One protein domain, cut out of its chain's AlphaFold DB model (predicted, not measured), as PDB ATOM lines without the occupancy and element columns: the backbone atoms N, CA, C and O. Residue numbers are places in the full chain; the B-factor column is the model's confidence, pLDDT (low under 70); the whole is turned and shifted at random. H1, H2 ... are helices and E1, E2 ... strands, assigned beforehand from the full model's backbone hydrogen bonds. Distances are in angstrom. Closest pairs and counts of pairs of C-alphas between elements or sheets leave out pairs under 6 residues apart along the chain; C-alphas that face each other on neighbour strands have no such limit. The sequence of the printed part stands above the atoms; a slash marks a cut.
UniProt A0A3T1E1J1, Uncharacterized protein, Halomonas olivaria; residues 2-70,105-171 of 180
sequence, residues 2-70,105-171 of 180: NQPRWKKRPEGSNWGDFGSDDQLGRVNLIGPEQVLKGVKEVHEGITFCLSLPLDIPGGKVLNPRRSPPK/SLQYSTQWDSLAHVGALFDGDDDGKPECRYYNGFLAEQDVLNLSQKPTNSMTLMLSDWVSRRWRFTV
ATOM      1  N   ASN A   2     108.152   2.170  14.206       69.44
ATOM      2  CA  ASN A   2     109.161   2.737  13.309       69.44
ATOM      3  C   ASN A   2     108.490   3.252  12.034       69.44
ATOM      4  O   ASN A   2     107.641   2.561  11.462       69.44
ATOM      5  N   GLN A   3     108.857   4.461  11.610       82.25
ATOM      6  CA  GLN A   3     108.397   5.011  10.338       82.25
ATOM      7  C   GLN A   3     108.882   4.123   9.175       82.25
ATOM      8  O   GLN A   3     110.000   3.609   9.239       82.25
ATOM      9  N   PRO A   4     108.057   3.902   8.135       90.06
ATOM     10  CA  PRO A   4     108.451   3.116   6.966       90.06
ATOM     11  C   PRO A   4     109.581   3.792   6.172       90.06
ATOM     12  O   PRO A   4     109.671   5.017   6.134       90.06
ATOM     13  N   ARG A   5     110.412   2.994   5.478       92.75
ATOM     14  CA  ARG A   5     111.531   3.464   4.616       92.75
ATOM     15  C   ARG A   5     111.076   4.127   3.305       92.75
ATOM     16  O   ARG A   5     111.895   4.452   2.445       92.75
ATOM     17  N   TRP A   6     109.770   4.271   3.121       94.19
ATOM     18  CA  TRP A   6     109.139   4.763   1.907       94.19
ATOM     19  C   TRP A   6     107.914   5.610   2.272       94.19
ATOM     20  O   TRP A   6     107.190   5.302   3.221       94.19
ATOM     21  N   LYS A   7     107.667   6.669   1.499       95.12
ATOM     22  CA  LYS A   7     106.406   7.428   1.505       95.12
ATOM     23  C   LYS A   7     105.408   6.834   0.517       95.12
ATOM     24  O   LYS A   7     104.213   6.771   0.798       95.12
ATOM     25  N   LYS A   8     105.913   6.354  -0.617       94.44
ATOM     26  CA  LYS A   8     105.160   5.712  -1.687       94.44
ATOM     27  C   LYS A   8     105.669   4.292  -1.862       94.44
ATOM     28  O   LYS A   8     106.870   4.066  -1.903       94.44
ATOM     29  N   ARG A   9     104.758   3.323  -1.946       93.88
ATOM     30  CA  ARG A   9     105.107   1.935  -2.283       93.88
ATOM     31  C   ARG A   9     104.754   1.635  -3.742       93.88
ATOM     32  O   ARG A   9     103.814   2.250  -4.249       93.88
ATOM     33  N   PRO A  10     105.448   0.696  -4.409       94.44
ATOM     34  CA  PRO A  10     105.084   0.282  -5.759       94.44
ATOM     35  C   PRO A  10     103.658  -0.279  -5.812       94.44
ATOM     36  O   PRO A  10     103.206  -0.945  -4.872       94.44
ATOM     37  N   GLU A  11     102.949  -0.033  -6.913       93.69
ATOM     38  CA  GLU A  11     101.616  -0.596  -7.129       93.69
ATOM     39  C   GLU A  11     101.677  -2.130  -7.139       93.69
ATOM     40  O   GLU A  11     102.590  -2.725  -7.708       93.69
ATOM     41  N   GLY A  12     100.731  -2.775  -6.453       93.25
ATOM     42  CA  GLY A  12     100.690  -4.233  -6.320       93.25
ATOM     43  C   GLY A  12     101.760  -4.842  -5.404       93.25
ATOM     44  O   GLY A  12     101.773  -6.059  -5.238       93.25
ATOM     45  N   SER A  13     102.636  -4.038  -4.791       94.06
ATOM     46  CA  SER A  13     103.619  -4.548  -3.831       94.06
ATOM     47  C   SER A  13     102.995  -4.905  -2.479       94.06
ATOM     48  O   SER A  13     101.959  -4.369  -2.087       94.06
ATOM     49  N   ASN A  14     103.696  -5.762  -1.739       94.75
ATOM     50  CA  ASN A  14     103.412  -6.146  -0.353       94.75
ATOM     51  C   ASN A  14     104.278  -5.380   0.667       94.75
ATOM     52  O   ASN A  14     104.532  -5.861   1.775       94.75
ATOM     53  N   TRP A  15     104.801  -4.205   0.296       95.31
ATOM     54  CA  TRP A  15     105.592  -3.392   1.220       95.31
ATOM     55  C   TRP A  15     104.711  -2.907   2.368       95.31
ATOM     56  O   TRP A  15     103.642  -2.330   2.138       95.31
ATOM     57  N   GLY A  16     105.185  -3.128   3.593       95.38
ATOM     58  CA  GLY A  16     104.492  -2.805   4.834       95.38
ATOM     59  C   GLY A  16     103.463  -3.836   5.296       95.38
ATOM     60  O   GLY A  16     103.080  -3.779   6.462       95.38
ATOM     61  N   ASP A  17     103.062  -4.794   4.455       96.19
ATOM     62  CA  ASP A  17     102.012  -5.770   4.790       96.19
ATOM     63  C   ASP A  17     102.387  -6.633   6.012       96.19
ATOM     64  O   ASP A  17     101.523  -7.002   6.804       96.19
ATOM     65  N   PHE A  18     103.684  -6.906   6.201       95.69
ATOM     66  CA  PHE A  18     104.232  -7.664   7.337       95.69
ATOM     67  C   PHE A  18     104.987  -6.789   8.354       95.69
ATOM     68  O   PHE A  18     105.630  -7.303   9.266       95.69
ATOM     69  N   GLY A  19     104.901  -5.462   8.220       95.62
ATOM     70  CA  GLY A  19     105.608  -4.491   9.057       95.62
ATOM     71  C   GLY A  19     106.689  -3.706   8.309       95.62
ATOM     72  O   GLY A  19     107.227  -4.139   7.291       95.62
ATOM     73  N   SER A  20     107.014  -2.515   8.823       94.56
ATOM     74  CA  SER A  20     107.941  -1.571   8.178       94.56
ATOM     75  C   SER A  20     109.404  -2.017   8.169       94.56
ATOM     76  O   SER A  20     110.170  -1.552   7.330       94.56
ATOM     77  N   ASP A  21     109.777  -2.921   9.076       93.31
ATOM     78  CA  ASP A  21     111.122  -3.494   9.204       93.31
ATOM     79  C   ASP A  21     111.201  -4.951   8.720       93.31
ATOM     80  O   ASP A  21     112.223  -5.609   8.916       93.31
ATOM     81  N   ASP A  22     110.137  -5.472   8.097       94.19
ATOM     82  CA  ASP A  22     110.125  -6.848   7.606       94.19
ATOM     83  C   ASP A  22     111.174  -7.078   6.509       94.19
ATOM     84  O   ASP A  22     111.380  -6.238   5.629       94.19
ATOM     85  N   GLN A  23     111.807  -8.250   6.574       93.81
ATOM     86  CA  GLN A  23     112.855  -8.715   5.661       93.81
ATOM     87  C   GLN A  23     112.516 -10.069   5.015       93.81
ATOM     88  O   GLN A  23     113.324 -10.598   4.251       93.81
ATOM     89  N   LEU A  24     111.363 -10.663   5.344       93.12
ATOM     90  CA  LEU A  24     111.002 -12.026   4.944       93.12
ATOM     91  C   LEU A  24     109.954 -12.059   3.824       93.12
ATOM     92  O   LEU A  24     109.847 -13.061   3.110       93.12
ATOM     93  N   GLY A  25     109.180 -10.990   3.646       94.25
ATOM     94  CA  GLY A  25     108.108 -10.927   2.665       94.25
ATOM     95  C   GLY A  25     107.093 -12.040   2.887       94.25
ATOM     96  O   GLY A  25     106.696 -12.347   4.012       94.25
ATOM     97  N   ARG A  26     106.680 -12.707   1.807       94.88
ATOM     98  CA  ARG A  26     105.666 -13.768   1.890       94.88
ATOM     99  C   ARG A  26     106.129 -15.043   2.593       94.88
ATOM    100  O   ARG A  26     105.284 -15.887   2.878       94.88
ATOM    101  N   VAL A  27     107.411 -15.179   2.942       95.38
ATOM    102  CA  VAL A  27     107.865 -16.273   3.821       95.38
ATOM    103  C   VAL A  27     107.158 -16.203   5.181       95.38
ATOM    104  O   VAL A  27     106.896 -17.244   5.775       95.38
ATOM    105  N   ASN A  28     106.719 -15.014   5.615       95.12
ATOM    106  CA  ASN A  28     105.881 -14.837   6.807       95.12
ATOM    107  C   ASN A  28     104.549 -15.613   6.761       95.12
ATOM    108  O   ASN A  28     103.964 -15.883   7.806       95.12
ATOM    109  N   LEU A  29     104.062 -15.998   5.574       96.44
ATOM    110  CA  LEU A  29     102.851 -16.816   5.425       96.44
ATOM    111  C   LEU A  29     103.090 -18.302   5.736       96.44
ATOM    112  O   LEU A  29     102.132 -19.067   5.856       96.44
ATOM    113  N   ILE A  30     104.349 -18.729   5.843       96.06
ATOM    114  CA  ILE A  30     104.728 -20.105   6.153       96.06
ATOM    115  C   ILE A  30     104.921 -20.219   7.669       96.06
ATOM    116  O   ILE A  30     106.028 -20.110   8.191       96.06
ATOM    117  N   GLY A  31     103.812 -20.421   8.382       95.62
ATOM    118  CA  GLY A  31     103.794 -20.618   9.829       95.62
ATOM    119  C   GLY A  31     103.686 -22.090  10.251       95.62
ATOM    120  O   GLY A  31     103.656 -22.997   9.412       95.62
ATOM    121  N   PRO A  32     103.564 -22.354  11.568       97.81
ATOM    122  CA  PRO A  32     103.388 -23.706  12.104       97.81
ATOM    123  C   PRO A  32     102.203 -24.465  11.490       97.81
ATOM    124  O   PRO A  32     102.275 -25.676  11.301       97.81
ATOM    125  N   GLU A  33     101.125 -23.764  11.134       98.06
ATOM    126  CA  GLU A  33      99.959 -24.372  10.489       98.06
ATOM    127  C   GLU A  33     100.304 -24.952   9.106       98.06
ATOM    128  O   GLU A  33      99.943 -26.089   8.806       98.06
ATOM    129  N   GLN A  34     101.029 -24.202   8.270       98.06
ATOM    130  CA  GLN A  34     101.453 -24.628   6.931       98.06
ATOM    131  C   GLN A  34     102.439 -25.795   7.025       98.06
ATOM    132  O   GLN A  34     102.332 -26.746   6.252       98.06
ATOM    133  N   VAL A  35     103.336 -25.769   8.017       96.69
ATOM    134  CA  VAL A  35     104.238 -26.892   8.312       96.69
ATOM    135  C   VAL A  35     103.436 -28.151   8.647       96.69
ATOM    136  O   VAL A  35     103.665 -29.198   8.049       96.69
ATOM    137  N   LEU A  36     102.449 -28.056   9.543       98.00
ATOM    138  CA  LEU A  36     101.602 -29.195   9.905       98.00
ATOM    139  C   LEU A  36     100.749 -29.694   8.731       98.00
ATOM    140  O   LEU A  36     100.535 -30.899   8.624       98.00
ATOM    141  N   LYS A  37     100.282 -28.809   7.838       98.06
ATOM    142  CA  LYS A  37      99.631 -29.216   6.578       98.06
ATOM    143  C   LYS A  37     100.585 -30.040   5.718       98.06
ATOM    144  O   LYS A  37     100.215 -31.131   5.314       98.06
ATOM    145  N   GLY A  38     101.822 -29.578   5.525       96.88
ATOM    146  CA  GLY A  38     102.834 -30.320   4.768       96.88
ATOM    147  C   GLY A  38     103.155 -31.693   5.366       96.88
ATOM    148  O   GLY A  38     103.277 -32.666   4.631       96.88
ATOM    149  N   VAL A  39     103.228 -31.802   6.697       97.56
ATOM    150  CA  VAL A  39     103.444 -33.090   7.383       97.56
ATOM    151  C   VAL A  39     102.287 -34.064   7.144       97.56
ATOM    152  O   VAL A  39     102.531 -35.256   6.977       97.56
ATOM    153  N   LYS A  40     101.039 -33.581   7.099       97.94
ATOM    154  CA  LYS A  40      99.858 -34.432   6.872       97.94
ATOM    155  C   LYS A  40      99.834 -35.095   5.493       97.94
ATOM    156  O   LYS A  40      99.215 -36.144   5.379       97.94
ATOM    157  N   GLU A  41     100.509 -34.523   4.498       97.88
ATOM    158  CA  GLU A  41     100.614 -35.095   3.145       97.88
ATOM    159  C   GLU A  41     101.589 -36.291   3.071       97.88
ATOM    160  O   GLU A  41     101.671 -36.984   2.055       97.88
ATOM    161  N   VAL A  42     102.364 -36.552   4.130       97.56
ATOM    162  CA  VAL A  42     103.318 -37.668   4.169       97.56
ATOM    163  C   VAL A  42     102.596 -38.963   4.542       97.56
ATOM    164  O   VAL A  42     102.316 -39.213   5.713       97.56
ATOM    165  N   HIS A  43     102.345 -39.813   3.542       97.88
ATOM    166  CA  HIS A  43     101.700 -41.122   3.723       97.88
ATOM    167  C   HIS A  43     102.653 -42.307   3.504       97.88
ATOM    168  O   HIS A  43     102.756 -43.179   4.357       97.88
ATOM    169  N   GLU A  44     103.393 -42.309   2.389       97.88
ATOM    170  CA  GLU A  44     104.195 -43.467   1.947       97.88
ATOM    171  C   GLU A  44     105.680 -43.392   2.348       97.88
ATOM    172  O   GLU A  44     106.437 -44.336   2.148       97.88
ATOM    173  N   GLY A  45     106.142 -42.243   2.855       96.50
ATOM    174  CA  GLY A  45     107.555 -42.039   3.211       96.50
ATOM    175  C   GLY A  45     108.532 -42.021   2.024       96.50
ATOM    176  O   GLY A  45     109.742 -42.094   2.228       96.50
ATOM    177  N   ILE A  46     108.038 -41.908   0.787       97.31
ATOM    178  CA  ILE A  46     108.868 -41.843  -0.425       97.31
ATOM    179  C   ILE A  46     109.426 -40.428  -0.605       97.31
ATOM    180  O   ILE A  46     108.685 -39.445  -0.599       97.31
ATOM    181  N   THR A  47     110.737 -40.320  -0.821       96.62
ATOM    182  CA  THR A  47     111.432 -39.039  -1.002       96.62
ATOM    183  C   THR A  47     111.936 -38.861  -2.430       96.62
ATOM    184  O   THR A  47     112.567 -39.763  -2.978       96.62
ATOM    185  N   PHE A  48     111.749 -37.667  -2.997       94.81
ATOM    186  CA  PHE A  48     112.295 -37.281  -4.301       94.81
ATOM    187  C   PHE A  48     113.312 -36.149  -4.138       94.81
ATOM    188  O   PHE A  48     113.018 -35.135  -3.502       94.81
ATOM    189  N   CYS A  49     114.496 -36.293  -4.738       93.69
ATOM    190  CA  CYS A  49     115.451 -35.193  -4.835       93.69
ATOM    191  C   CYS A  49     114.996 -34.226  -5.933       93.69
ATOM    192  O   CYS A  49     114.782 -34.630  -7.073       93.69
ATOM    193  N   LEU A  50     114.856 -32.951  -5.581       94.31
ATOM    194  CA  LEU A  50     114.479 -31.886  -6.515       94.31
ATOM    195  C   LEU A  50     115.670 -30.981  -6.874       94.31
ATOM    196  O   LEU A  50     115.497 -29.935  -7.499       94.31
ATOM    197  N   SER A  51     116.874 -31.394  -6.476       90.06
ATOM    198  CA  SER A  51     118.128 -30.745  -6.836       90.06
ATOM    199  C   SER A  51     118.739 -31.402  -8.063       90.06
ATOM    200  O   SER A  51     118.759 -32.628  -8.176       90.06
ATOM    201  N   LEU A  52     119.276 -30.583  -8.962       87.56
ATOM    202  CA  LEU A  52     120.148 -31.066 -10.022       87.56
ATOM    203  C   LEU A  52     121.547 -31.359  -9.456       87.56
ATOM    204  O   LEU A  52     122.005 -30.652  -8.553       87.56
ATOM    205  N   PRO A  53     122.248 -32.366 -10.000       88.81
ATOM    206  CA  PRO A  53     123.690 -32.488  -9.834       88.81
ATOM    207  C   PRO A  53     124.408 -31.186 -10.225       88.81
ATOM    208  O   PRO A  53     123.994 -30.486 -11.151       88.81
ATOM    209  N   LEU A  54     125.484 -30.841  -9.513       86.12
ATOM    210  CA  LEU A  54     126.204 -29.571  -9.703       86.12
ATOM    211  C   LEU A  54     126.930 -29.464 -11.057       86.12
ATOM    212  O   LEU A  54     127.323 -28.373 -11.467       86.12
ATOM    213  N   ASP A  55     127.084 -30.578 -11.759       81.75
ATOM    214  CA  ASP A  55     127.656 -30.700 -13.096       81.75
ATOM    215  C   ASP A  55     126.614 -30.579 -14.229       81.75
ATOM    216  O   ASP A  55     126.989 -30.582 -15.400       81.75
ATOM    217  N   ILE A  56     125.321 -30.397 -13.912       82.38
ATOM    218  CA  ILE A  56     124.212 -30.312 -14.879       82.38
ATOM    219  C   ILE A  56     123.460 -28.968 -14.733       82.38
ATOM    220  O   ILE A  56     123.195 -28.539 -13.610       82.38
ATOM    221  N   PRO A  57     123.079 -28.276 -15.835       72.19
ATOM    222  CA  PRO A  57     123.304 -28.617 -17.250       72.19
ATOM    223  C   PRO A  57     124.755 -28.423 -17.718       72.19
ATOM    224  O   PRO A  57     125.072 -28.730 -18.866       72.19
ATOM    225  N   GLY A  58     125.630 -27.934 -16.833       78.62
ATOM    226  CA  GLY A  58     127.045 -27.722 -17.102       78.62
ATOM    227  C   GLY A  58     127.330 -26.479 -17.952       78.62
ATOM    228  O   GLY A  58     126.455 -25.850 -18.553       78.62
ATOM    229  N   GLY A  59     128.606 -26.088 -17.987       83.06
ATOM    230  CA  GLY A  59     129.075 -24.961 -18.791       83.06
ATOM    231  C   GLY A  59     128.491 -23.608 -18.365       83.06
ATOM    232  O   GLY A  59     128.287 -23.341 -17.184       83.06
ATOM    233  N   LYS A  60     128.276 -22.718 -19.337       83.69
ATOM    234  CA  LYS A  60     127.759 -21.351 -19.122       83.69
ATOM    235  C   LYS A  60     126.529 -21.048 -19.981       83.69
ATOM    236  O   LYS A  60     126.236 -19.888 -20.256       83.69
ATOM    237  N   VAL A  61     125.842 -22.098 -20.435       74.62
ATOM    238  CA  VAL A  61     124.778 -22.011 -21.450       74.62
ATOM    239  C   VAL A  61     123.633 -21.110 -20.983       74.62
ATOM    240  O   VAL A  61     123.130 -20.309 -21.761       74.62
ATOM    241  N   LEU A  62     123.265 -21.191 -19.701       74.69
ATOM    242  CA  LEU A  62     122.172 -20.399 -19.130       74.69
ATOM    243  C   LEU A  62     122.560 -18.941 -18.845       74.69
ATOM    244  O   LEU A  62     121.723 -18.048 -18.944       74.69
ATOM    245  N   ASN A  63     123.812 -18.684 -18.452       83.06
ATOM    246  CA  ASN A  63     124.292 -17.334 -18.170       83.06
ATOM    247  C   ASN A  63     125.826 -17.259 -18.304       83.06
ATOM    248  O   ASN A  63     126.532 -17.867 -17.495       83.06
ATOM    249  N   PRO A  64     126.370 -16.452 -19.235       87.56
ATOM    250  CA  PRO A  64     127.812 -16.368 -19.484       87.56
ATOM    251  C   PRO A  64     128.623 -15.857 -18.281       87.56
ATOM    252  O   PRO A  64     129.831 -16.101 -18.191       87.56
ATOM    253  N   ARG A  65     127.977 -15.166 -17.333       87.31
ATOM    254  CA  ARG A  65     128.618 -14.653 -16.112       87.31
ATOM    255  C   ARG A  65     128.768 -15.713 -15.021       87.31
ATOM    256  O   ARG A  65     129.584 -15.535 -14.124       87.31
ATOM    257  N   ARG A  66     127.998 -16.803 -15.077       88.62
ATOM    258  CA  ARG A  66     127.948 -17.824 -14.024       88.62
ATOM    259  C   ARG A  66     128.806 -19.009 -14.444       88.62
ATOM    260  O   ARG A  66     128.449 -19.749 -15.354       88.62
ATOM    261  N   SER A  67     129.977 -19.138 -13.829       89.00
ATOM    262  CA  SER A  67     130.897 -20.238 -14.140       89.00
ATOM    263  C   SER A  67     130.453 -21.531 -13.458       89.00
ATOM    264  O   SER A  67     129.899 -21.451 -12.359       89.00
ATOM    265  N   PRO A  68     130.712 -22.699 -14.080       90.06
ATOM    266  CA  PRO A  68     130.413 -23.984 -13.465       90.06
ATOM    267  C   PRO A  68     131.133 -24.157 -12.123       90.06
ATOM    268  O   PRO A  68     132.207 -23.566 -11.939       90.06
ATOM    269  N   PRO A  69     130.570 -24.962 -11.205       91.69
ATOM    270  CA  PRO A  69     131.187 -25.262  -9.926       91.69
ATOM    271  C   PRO A  69     132.559 -25.890 -10.147       91.69
ATOM    272  O   PRO A  69     132.729 -26.764 -10.997       91.69
ATOM    273  N   LYS A  70     133.548 -25.432  -9.384       92.56
ATOM    274  CA  LYS A  70     134.894 -26.006  -9.379       92.56
ATOM    275  C   LYS A  70     135.100 -26.740  -8.071       92.56
ATOM    276  O   LYS A  70     135.141 -26.097  -7.024       92.56
ATOM    277  N   SER A 105     129.041 -20.200  -8.196       90.25
ATOM    278  CA  SER A 105     128.146 -19.035  -8.234       90.25
ATOM    279  C   SER A 105     126.824 -19.399  -7.556       90.25
ATOM    280  O   SER A 105     126.195 -20.369  -7.964       90.25
ATOM    281  N   LEU A 106     126.364 -18.619  -6.574       89.94
ATOM    282  CA  LEU A 106     125.161 -18.945  -5.782       89.94
ATOM    283  C   LEU A 106     123.894 -19.165  -6.629       89.94
ATOM    284  O   LEU A 106     122.992 -19.878  -6.211       89.94
ATOM    285  N   GLN A 107     123.857 -18.594  -7.835       90.69
ATOM    286  CA  GLN A 107     122.763 -18.743  -8.790       90.69
ATOM    287  C   GLN A 107     123.072 -19.717  -9.946       90.69
ATOM    288  O   GLN A 107     122.652 -19.479 -11.084       90.69
ATOM    289  N   TYR A 108     123.918 -20.728  -9.721       88.56
ATOM    290  CA  TYR A 108     124.331 -21.653 -10.781       88.56
ATOM    291  C   TYR A 108     123.395 -22.857 -10.958       88.56
ATOM    292  O   TYR A 108     123.043 -23.183 -12.088       88.56
ATOM    293  N   SER A 109     123.037 -23.538  -9.868       88.75
ATOM    294  CA  SER A 109     122.268 -24.794  -9.892       88.75
ATOM    295  C   SER A 109     120.907 -24.608  -9.207       88.75
ATOM    296  O   SER A 109     120.439 -23.481  -9.079       88.75
ATOM    297  N   THR A 110     120.246 -25.686  -8.773       90.31
ATOM    298  CA  THR A 110     119.019 -25.599  -7.966       90.31
ATOM    299  C   THR A 110     119.233 -24.645  -6.791       90.31
ATOM    300  O   THR A 110     120.138 -24.838  -5.982       90.31
ATOM    301  N   GLN A 111     118.407 -23.604  -6.717       89.31
ATOM    302  CA  GLN A 111     118.675 -22.421  -5.904       89.31
ATOM    303  C   GLN A 111     117.388 -21.774  -5.388       89.31
ATOM    304  O   GLN A 111     116.303 -21.996  -5.926       89.31
ATOM    305  N   TRP A 112     117.562 -20.910  -4.390       93.06
ATOM    306  CA  TRP A 112     116.611 -19.876  -4.004       93.06
ATOM    307  C   TRP A 112     117.271 -18.513  -4.181       93.06
ATOM    308  O   TRP A 112     118.409 -18.318  -3.752       93.06
ATOM    309  N   ASP A 113     116.541 -17.571  -4.767       90.88
ATOM    310  CA  ASP A 113     116.974 -16.182  -4.868       90.88
ATOM    311  C   ASP A 113     116.348 -15.380  -3.727       90.88
ATOM    312  O   ASP A 113     115.129 -15.373  -3.553       90.88
ATOM    313  N   SER A 114     117.184 -14.727  -2.918       90.25
ATOM    314  CA  SER A 114     116.698 -13.883  -1.823       90.25
ATOM    315  C   SER A 114     116.056 -12.598  -2.353       90.25
ATOM    316  O   SER A 114     116.267 -12.198  -3.499       90.25
ATOM    317  N   LEU A 115     115.334 -11.884  -1.488       93.44
ATOM    318  CA  LEU A 115     114.740 -10.576  -1.810       93.44
ATOM    319  C   LEU A 115     115.786  -9.487  -2.128       93.44
ATOM    320  O   LEU A 115     115.437  -8.439  -2.663       93.44
ATOM    321  N   ALA A 116     117.063  -9.746  -1.830       91.62
ATOM    322  CA  ALA A 116     118.192  -8.901  -2.208       91.62
ATOM    323  C   ALA A 116     118.802  -9.280  -3.573       91.62
ATOM    324  O   ALA A 116     119.714  -8.606  -4.043       91.62
ATOM    325  N   HIS A 117     118.347 -10.365  -4.218       92.19
ATOM    326  CA  HIS A 117     118.910 -10.802  -5.498       92.19
ATOM    327  C   HIS A 117     118.641  -9.796  -6.621       92.19
ATOM    328  O   HIS A 117     119.498  -9.574  -7.478       92.19
ATOM    329  N   VAL A 118     117.453  -9.193  -6.616       91.56
ATOM    330  CA  VAL A 118     117.014  -8.241  -7.632       91.56
ATOM    331  C   VAL A 118     116.298  -7.087  -6.934       91.56
ATOM    332  O   VAL A 118     115.416  -7.298  -6.112       91.56
ATOM    333  N   GLY A 119     116.703  -5.863  -7.247       93.00
ATOM    334  CA  GLY A 119     116.008  -4.646  -6.839       93.00
ATOM    335  C   GLY A 119     115.356  -3.960  -8.036       93.00
ATOM    336  O   GLY A 119     115.365  -4.478  -9.155       93.00
ATOM    337  N   ALA A 120     114.832  -2.762  -7.813       93.81
ATOM    338  CA  ALA A 120     114.298  -1.884  -8.842       93.81
ATOM    339  C   ALA A 120     114.766  -0.443  -8.615       93.81
ATOM    340  O   ALA A 120     115.017  -0.035  -7.484       93.81
ATOM    341  N   LEU A 121     114.847   0.339  -9.693       96.69
ATOM    342  CA  LEU A 121     114.898   1.794  -9.583       96.69
ATOM    343  C   LEU A 121     113.488   2.290  -9.268       96.69
ATOM    344  O   LEU A 121     112.585   2.136 -10.091       96.69
ATOM    345  N   PHE A 122     113.294   2.846  -8.077       96.38
ATOM    346  CA  PHE A 122     111.983   3.279  -7.613       96.38
ATOM    347  C   PHE A 122     112.085   4.531  -6.743       96.38
ATOM    348  O   PHE A 122     112.920   4.610  -5.844       96.38
ATOM    349  N   ASP A 123     111.220   5.501  -7.024       96.19
ATOM    350  CA  ASP A 123     111.058   6.726  -6.240       96.19
ATOM    351  C   ASP A 123     110.128   6.424  -5.055       96.19
ATOM    352  O   ASP A 123     108.897   6.483  -5.154       96.19
ATOM    353  N   GLY A 124     110.737   5.949  -3.967       93.31
ATOM    354  CA  GLY A 124     110.026   5.516  -2.768       93.31
ATOM    355  C   GLY A 124     109.704   6.653  -1.804       93.31
ATOM    356  O   GLY A 124     108.794   6.518  -0.988       93.31
ATOM    357  N   ASP A 125     110.427   7.763  -1.864       94.06
ATOM    358  CA  ASP A 125     110.248   8.944  -1.023       94.06
ATOM    359  C   ASP A 125     109.464  10.079  -1.706       94.06
ATOM    360  O   ASP A 125     109.157  11.069  -1.029       94.06
ATOM    361  N   ASP A 126     109.042   9.867  -2.958       94.56
ATOM    362  CA  ASP A 126     108.185  10.737  -3.776       94.56
ATOM    363  C   ASP A 126     108.845  12.104  -4.042       94.56
ATOM    364  O   ASP A 126     108.206  13.154  -3.959       94.56
ATOM    365  N   ASP A 127     110.157  12.092  -4.300       95.69
ATOM    366  CA  ASP A 127     110.978  13.285  -4.558       95.69
ATOM    367  C   ASP A 127     111.256  13.528  -6.061       95.69
ATOM    368  O   ASP A 127     111.858  14.540  -6.442       95.69
ATOM    369  N   GLY A 128     110.780  12.626  -6.925       96.06
ATOM    370  CA  GLY A 128     110.966  12.644  -8.371       96.06
ATOM    371  C   GLY A 128     112.225  11.924  -8.864       96.06
ATOM    372  O   GLY A 128     112.479  11.940 -10.074       96.06
ATOM    373  N   LYS A 129     113.030  11.305  -7.988       96.38
ATOM    374  CA  LYS A 129     114.287  10.630  -8.340       96.38
ATOM    375  C   LYS A 129     114.247   9.149  -7.950       96.38
ATOM    376  O   LYS A 129     114.324   8.799  -6.780       96.38
ATOM    377  N   PRO A 130     114.211   8.236  -8.933       96.19
ATOM    378  CA  PRO A 130     114.283   6.812  -8.641       96.19
ATOM    379  C   PRO A 130     115.627   6.402  -8.026       96.19
ATOM    380  O   PRO A 130     116.689   6.741  -8.552       96.19
ATOM    381  N   GLU A 131     115.578   5.583  -6.977       95.94
ATOM    382  CA  GLU A 131     116.750   5.026  -6.295       95.94
ATOM    383  C   GLU A 131     116.764   3.498  -6.387       95.94
ATOM    384  O   GLU A 131     115.718   2.863  -6.531       95.94
ATOM    385  N   CYS A 132     117.941   2.880  -6.265       95.94
ATOM    386  CA  CYS A 132     118.059   1.424  -6.187       95.94
ATOM    387  C   CYS A 132     117.455   0.912  -4.872       95.94
ATOM    388  O   CYS A 132     118.080   1.001  -3.812       95.94
ATOM    389  N   ARG A 133     116.249   0.347  -4.957       94.75
ATOM    390  CA  ARG A 133     115.486  -0.177  -3.824       94.75
ATOM    391  C   ARG A 133     115.205  -1.666  -3.978       94.75
ATOM    392  O   ARG A 133     114.996  -2.176  -5.077       94.75
ATOM    393  N   TYR A 134     115.170  -2.352  -2.850       95.44
ATOM    394  CA  TYR A 134     114.802  -3.753  -2.708       95.44
ATOM    395  C   TYR A 134     113.462  -3.869  -1.980       95.44
ATOM    396  O   TYR A 134     112.794  -2.866  -1.713       95.44
ATOM    397  N   TYR A 135     113.051  -5.105  -1.684       95.62
ATOM    398  CA  TYR A 135     111.858  -5.389  -0.891       95.62
ATOM    399  C   TYR A 135     111.745  -4.464   0.329       95.62
ATOM    400  O   TYR A 135     112.746  -4.194   0.979       95.62
ATOM    401  N   ASN A 136     110.531  -3.992   0.626       95.44
ATOM    402  CA  ASN A 136     110.212  -3.140   1.774       95.44
ATOM    403  C   ASN A 136     111.020  -1.827   1.835       95.44
ATOM    404  O   ASN A 136     111.344  -1.319   2.908       95.44
ATOM    405  N   GLY A 137     111.392  -1.284   0.673       94.69
ATOM    406  CA  GLY A 137     112.083   0.000   0.566       94.69
ATOM    407  C   GLY A 137     113.535  -0.003   1.030       94.69
ATOM    408  O   GLY A 137     114.096   1.083   1.154       94.69
ATOM    409  N   PHE A 138     114.133  -1.177   1.259       94.31
ATOM    410  CA  PHE A 138     115.549  -1.321   1.604       94.31
ATOM    411  C   PHE A 138     116.432  -0.732   0.497       94.31
ATOM    412  O   PHE A 138     116.222  -1.013  -0.683       94.31
ATOM    413  N   LEU A 139     117.415   0.080   0.865       93.38
ATOM    414  CA  LEU A 139     118.266   0.811  -0.068       93.38
ATOM    415  C   LEU A 139     119.552   0.040  -0.380       93.38
ATOM    416  O   LEU A 139     120.202  -0.531   0.506       93.38
ATOM    417  N   ALA A 140     119.946   0.059  -1.654       92.06
ATOM    418  CA  ALA A 140     121.276  -0.380  -2.058       92.06
ATOM    419  C   ALA A 140     122.356   0.473  -1.376       92.06
ATOM    420  O   ALA A 140     122.159   1.668  -1.158       92.06
ATOM    421  N   GLU A 141     123.498  -0.137  -1.057       88.44
ATOM    422  CA  GLU A 141     124.678   0.518  -0.462       88.44
ATOM    423  C   GLU A 141     124.477   1.080   0.960       88.44
ATOM    424  O   GLU A 141     125.430   1.573   1.561       88.44
ATOM    425  N   GLN A 142     123.262   0.990   1.509       89.38
ATOM    426  CA  GLN A 142     122.933   1.384   2.881       89.38
ATOM    427  C   GLN A 142     122.447   0.185   3.694       89.38
ATOM    428  O   GLN A 142     123.038  -0.142   4.722       89.38
ATOM    429  N   ASP A 143     121.401  -0.497   3.217       90.06
ATOM    430  CA  ASP A 143     120.849  -1.670   3.895       90.06
ATOM    431  C   ASP A 143     121.324  -2.983   3.253       90.06
ATOM    432  O   ASP A 143     121.623  -3.955   3.952       90.06
ATOM    433  N   VAL A 144     121.409  -3.000   1.916       86.88
ATOM    434  CA  VAL A 144     121.973  -4.104   1.126       86.88
ATOM    435  C   VAL A 144     123.358  -3.684   0.655       86.88
ATOM    436  O   VAL A 144     123.494  -2.933  -0.314       86.88
ATOM    437  N   LEU A 145     124.385  -4.134   1.376       83.81
ATOM    438  CA  LEU A 145     125.754  -3.681   1.138       83.81
ATOM    439  C   LEU A 145     126.419  -4.402  -0.026       83.81
ATOM    440  O   LEU A 145     126.181  -5.585  -0.294       83.81
ATOM    441  N   ASN A 146     127.354  -3.691  -0.644       76.12
ATOM    442  CA  ASN A 146     128.328  -4.303  -1.527       76.12
ATOM    443  C   ASN A 146     129.402  -5.072  -0.722       76.12
ATOM    444  O   ASN A 146     129.649  -4.818   0.457       76.12
ATOM    445  N   LEU A 147     130.100  -5.995  -1.388       67.38
ATOM    446  CA  LEU A 147     131.137  -6.835  -0.768       67.38
ATOM    447  C   LEU A 147     132.412  -6.075  -0.342       67.38
ATOM    448  O   LEU A 147     133.294  -6.666   0.275       67.38
ATOM    449  N   SER A 148     132.546  -4.790  -0.683       66.56
ATOM    450  CA  SER A 148     133.700  -3.958  -0.311       66.56
ATOM    451  C   SER A 148     133.506  -3.203   1.009       66.56
ATOM    452  O   SER A 148     134.475  -2.718   1.595       66.56
ATOM    453  N   GLN A 149     132.273  -3.130   1.508       56.66
ATOM    454  CA  GLN A 149     131.937  -2.451   2.752       56.66
ATOM    455  C   GLN A 149     131.953  -3.442   3.922       56.66
ATOM    456  O   GLN A 149     131.305  -4.488   3.894       56.66
ATOM    457  N   LYS A 150     132.697  -3.113   4.987       52.69
ATOM    458  CA  LYS A 150     132.592  -3.845   6.258       52.69
ATOM    459  C   LYS A 150     131.246  -3.500   6.908       52.69
ATOM    460  O   LYS A 150     130.932  -2.311   6.986       52.69
ATOM    461  N   PRO A 151     130.477  -4.482   7.410       51.38
ATOM    462  CA  PRO A 151     129.219  -4.197   8.082       51.38
ATOM    463  C   PRO A 151     129.504  -3.361   9.334       51.38
ATOM    464  O   PRO A 151     130.275  -3.765  10.205       51.38
ATOM    465  N   THR A 152     128.920  -2.166   9.401       49.34
ATOM    466  CA  THR A 152     129.060  -1.242  10.534       49.34
ATOM    467  C   THR A 152     128.054  -1.530  11.649       49.34
ATOM    468  O   THR A 152     128.247  -1.045  12.758       49.34
ATOM    469  N   ASN A 153     127.025  -2.352  11.394       45.97
ATOM    470  CA  ASN A 153     126.004  -2.768  12.361       45.97
ATOM    471  C   ASN A 153     125.568  -4.233  12.157       45.97
ATOM    472  O   ASN A 153     125.675  -4.792  11.071       45.97
ATOM    473  N   SER A 154     125.022  -4.857  13.207       45.72
ATOM    474  CA  SER A 154     124.588  -6.268  13.227       45.72
ATOM    475  C   SER A 154     123.281  -6.572  12.469       45.72
ATOM    476  O   SER A 154     122.879  -7.733  12.393       45.72
ATOM    477  N   MET A 155     122.609  -5.555  11.913       47.75
ATOM    478  CA  MET A 155     121.347  -5.670  11.152       47.75
ATOM    479  C   MET A 155     121.530  -5.603   9.629       47.75
ATOM    480  O   MET A 155     120.554  -5.507   8.887       47.75
ATOM    481  N   THR A 156     122.771  -5.636   9.160       49.84
ATOM    482  CA  THR A 156     123.112  -5.544   7.746       49.84
ATOM    483  C   THR A 156     122.874  -6.874   7.026       49.84
ATOM    484  O   THR A 156     123.295  -7.915   7.522       49.84
ATOM    485  N   LEU A 157     122.224  -6.840   5.857       51.41
ATOM    486  CA  LEU A 157     122.030  -8.006   4.993       51.41
ATOM    487  C   LEU A 157     123.061  -7.985   3.857       51.41
ATOM    488  O   LEU A 157     122.943  -7.205   2.911       51.41
ATOM    489  N   MET A 158     124.050  -8.871   3.902       51.09
ATOM    490  CA  MET A 158     124.800  -9.245   2.704       51.09
ATOM    491  C   MET A 158     123.993 -10.243   1.870       51.09
ATOM    492  O   MET A 158     123.238 -11.059   2.404       51.09
ATOM    493  N   LEU A 159     124.222 -10.266   0.551       49.56
ATOM    494  CA  LEU A 159     123.692 -11.326  -0.323       49.56
ATOM    495  C   LEU A 159     124.028 -12.738   0.204       49.56
ATOM    496  O   LEU A 159     123.251 -13.671   0.010       49.56
ATOM    497  N   SER A 160     125.166 -12.887   0.889       42.59
ATOM    498  CA  SER A 160     125.633 -14.133   1.506       42.59
ATOM    499  C   SER A 160     124.977 -14.475   2.845       42.59
ATOM    500  O   SER A 160     124.994 -15.641   3.235       42.59
ATOM    501  N   ASP A 161     124.377 -13.518   3.556       45.00
ATOM    502  CA  ASP A 161     123.870 -13.754   4.920       45.00
ATOM    503  C   ASP A 161     122.632 -14.657   4.944       45.00
ATOM    504  O   ASP A 161     122.355 -15.332   5.940       45.00
ATOM    505  N   TRP A 162     121.938 -14.763   3.809       40.44
ATOM    506  CA  TRP A 162     120.869 -15.735   3.596       40.44
ATOM    507  C   TRP A 162     121.363 -17.187   3.537       40.44
ATOM    508  O   TRP A 162     120.600 -18.094   3.858       40.44
ATOM    509  N   VAL A 163     122.636 -17.428   3.206       38.09
ATOM    510  CA  VAL A 163     123.223 -18.782   3.168       38.09
ATOM    511  C   VAL A 163     123.475 -19.320   4.586       38.09
ATOM    512  O   VAL A 163     123.427 -20.525   4.814       38.09
ATOM    513  N   SER A 164     123.702 -18.433   5.561       31.70
ATOM    514  CA  SER A 164     124.069 -18.796   6.940       31.70
ATOM    515  C   SER A 164     122.856 -19.043   7.856       31.70
ATOM    516  O   SER A 164     122.931 -19.781   8.843       31.70
ATOM    517  N   ARG A 165     121.687 -18.474   7.532       32.75
ATOM    518  CA  ARG A 165     120.479 -18.600   8.361       32.75
ATOM    519  C   ARG A 165     119.688 -19.859   8.001       32.75
ATOM    520  O   ARG A 165     118.782 -19.830   7.190       32.75
ATOM    521  N   ARG A 166     120.078 -20.970   8.634       31.19
ATOM    522  CA  ARG A 166     119.334 -22.218   8.917       31.19
ATOM    523  C   ARG A 166     117.982 -22.397   8.193       31.19
ATOM    524  O   ARG A 166     116.938 -22.169   8.792       31.19
ATOM    525  N   TRP A 167     118.002 -22.973   6.991       29.58
ATOM    526  CA  TRP A 167     116.823 -23.624   6.408       29.58
ATOM    527  C   TRP A 167     117.206 -24.968   5.777       29.58
ATOM    528  O   TRP A 167     117.965 -25.039   4.816       29.58
ATOM    529  N   ARG A 168     116.678 -26.056   6.348       26.73
ATOM    530  CA  ARG A 168     116.432 -27.315   5.630       26.73
ATOM    531  C   ARG A 168     114.967 -27.265   5.220       26.73
ATOM    532  O   ARG A 168     114.163 -26.992   6.099       26.73
ATOM    533  N   PHE A 169     114.657 -27.473   3.941       25.62
ATOM    534  CA  PHE A 169     113.529 -28.246   3.388       25.62
ATOM    535  C   PHE A 169     113.252 -27.882   1.911       25.62
ATOM    536  O   PHE A 169     113.785 -26.922   1.364       25.62
ATOM    537  N   THR A 170     112.489 -28.777   1.288       26.00
ATOM    538  CA  THR A 170     112.392 -29.189  -0.121       26.00
ATOM    539  C   THR A 170     111.734 -28.184  -1.089       26.00
ATOM    540  O   THR A 170     110.899 -27.377  -0.702       26.00
ATOM    541  N   VAL A 171     112.133 -28.270  -2.366       25.94
ATOM    542  CA  VAL A 171     111.785 -27.419  -3.531       25.94
ATOM    543  C   VAL A 171     110.287 -27.400  -3.887       25.94
ATOM    544  O   VAL A 171     109.610 -28.424  -3.813       25.94
TER     545      VAL A 171
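Overview. This is residues 2 to 70 and 105 to 171 of the 180 residues of an uncharacterized protein of Halomonas olivaria (UniProt A0A3T1E1J1). Little regular structure: a loose tangle of loops, with the small strand hairpin E1-E2 toward one end, and residues 30 to 46, with H2, sticking out; residues 41 to 70 sweep on in a wide arc. The 136 printed residues include H1, H2, E1, E2, H3 in chain order, a mixed class with 24 residues in named elements, and an antiparallel sheet E1 - E2. The whole is loose, radius of gyration of the C-alphas 18.4 A, spanning 55 by 41 by 30 A.

Along the chain. H1 is residues 25 to 29, from C-alpha 25 at (108.108, -10.927, 2.665). H2 is 32 to 40, 12.4 A long; E1 is 120 to 122, E2 131 to 133. H3, 161 to 164, ends at (124.069, -18.796, 6.940).

Arrangement. E1 and E2 form an antiparallel hairpin at 128 degrees; N 120 and O 133 are 2.8 A apart, within hydrogen-bond range. H1, H2 and H3 touch no helix. Every O i to N i+4 pair is within range in H2, 0 of 1 in H1, with 2 of 2 O i to N i+3; H3 is too short for an i+4 pair.

Size, cuts and confidence. Residues 71 to 104 are not printed; C-alphas 70 and 105 are 9.8 A apart. E2 to H3 is a long link. Residue 2 and residues 147 to 171 have pLDDT under 70.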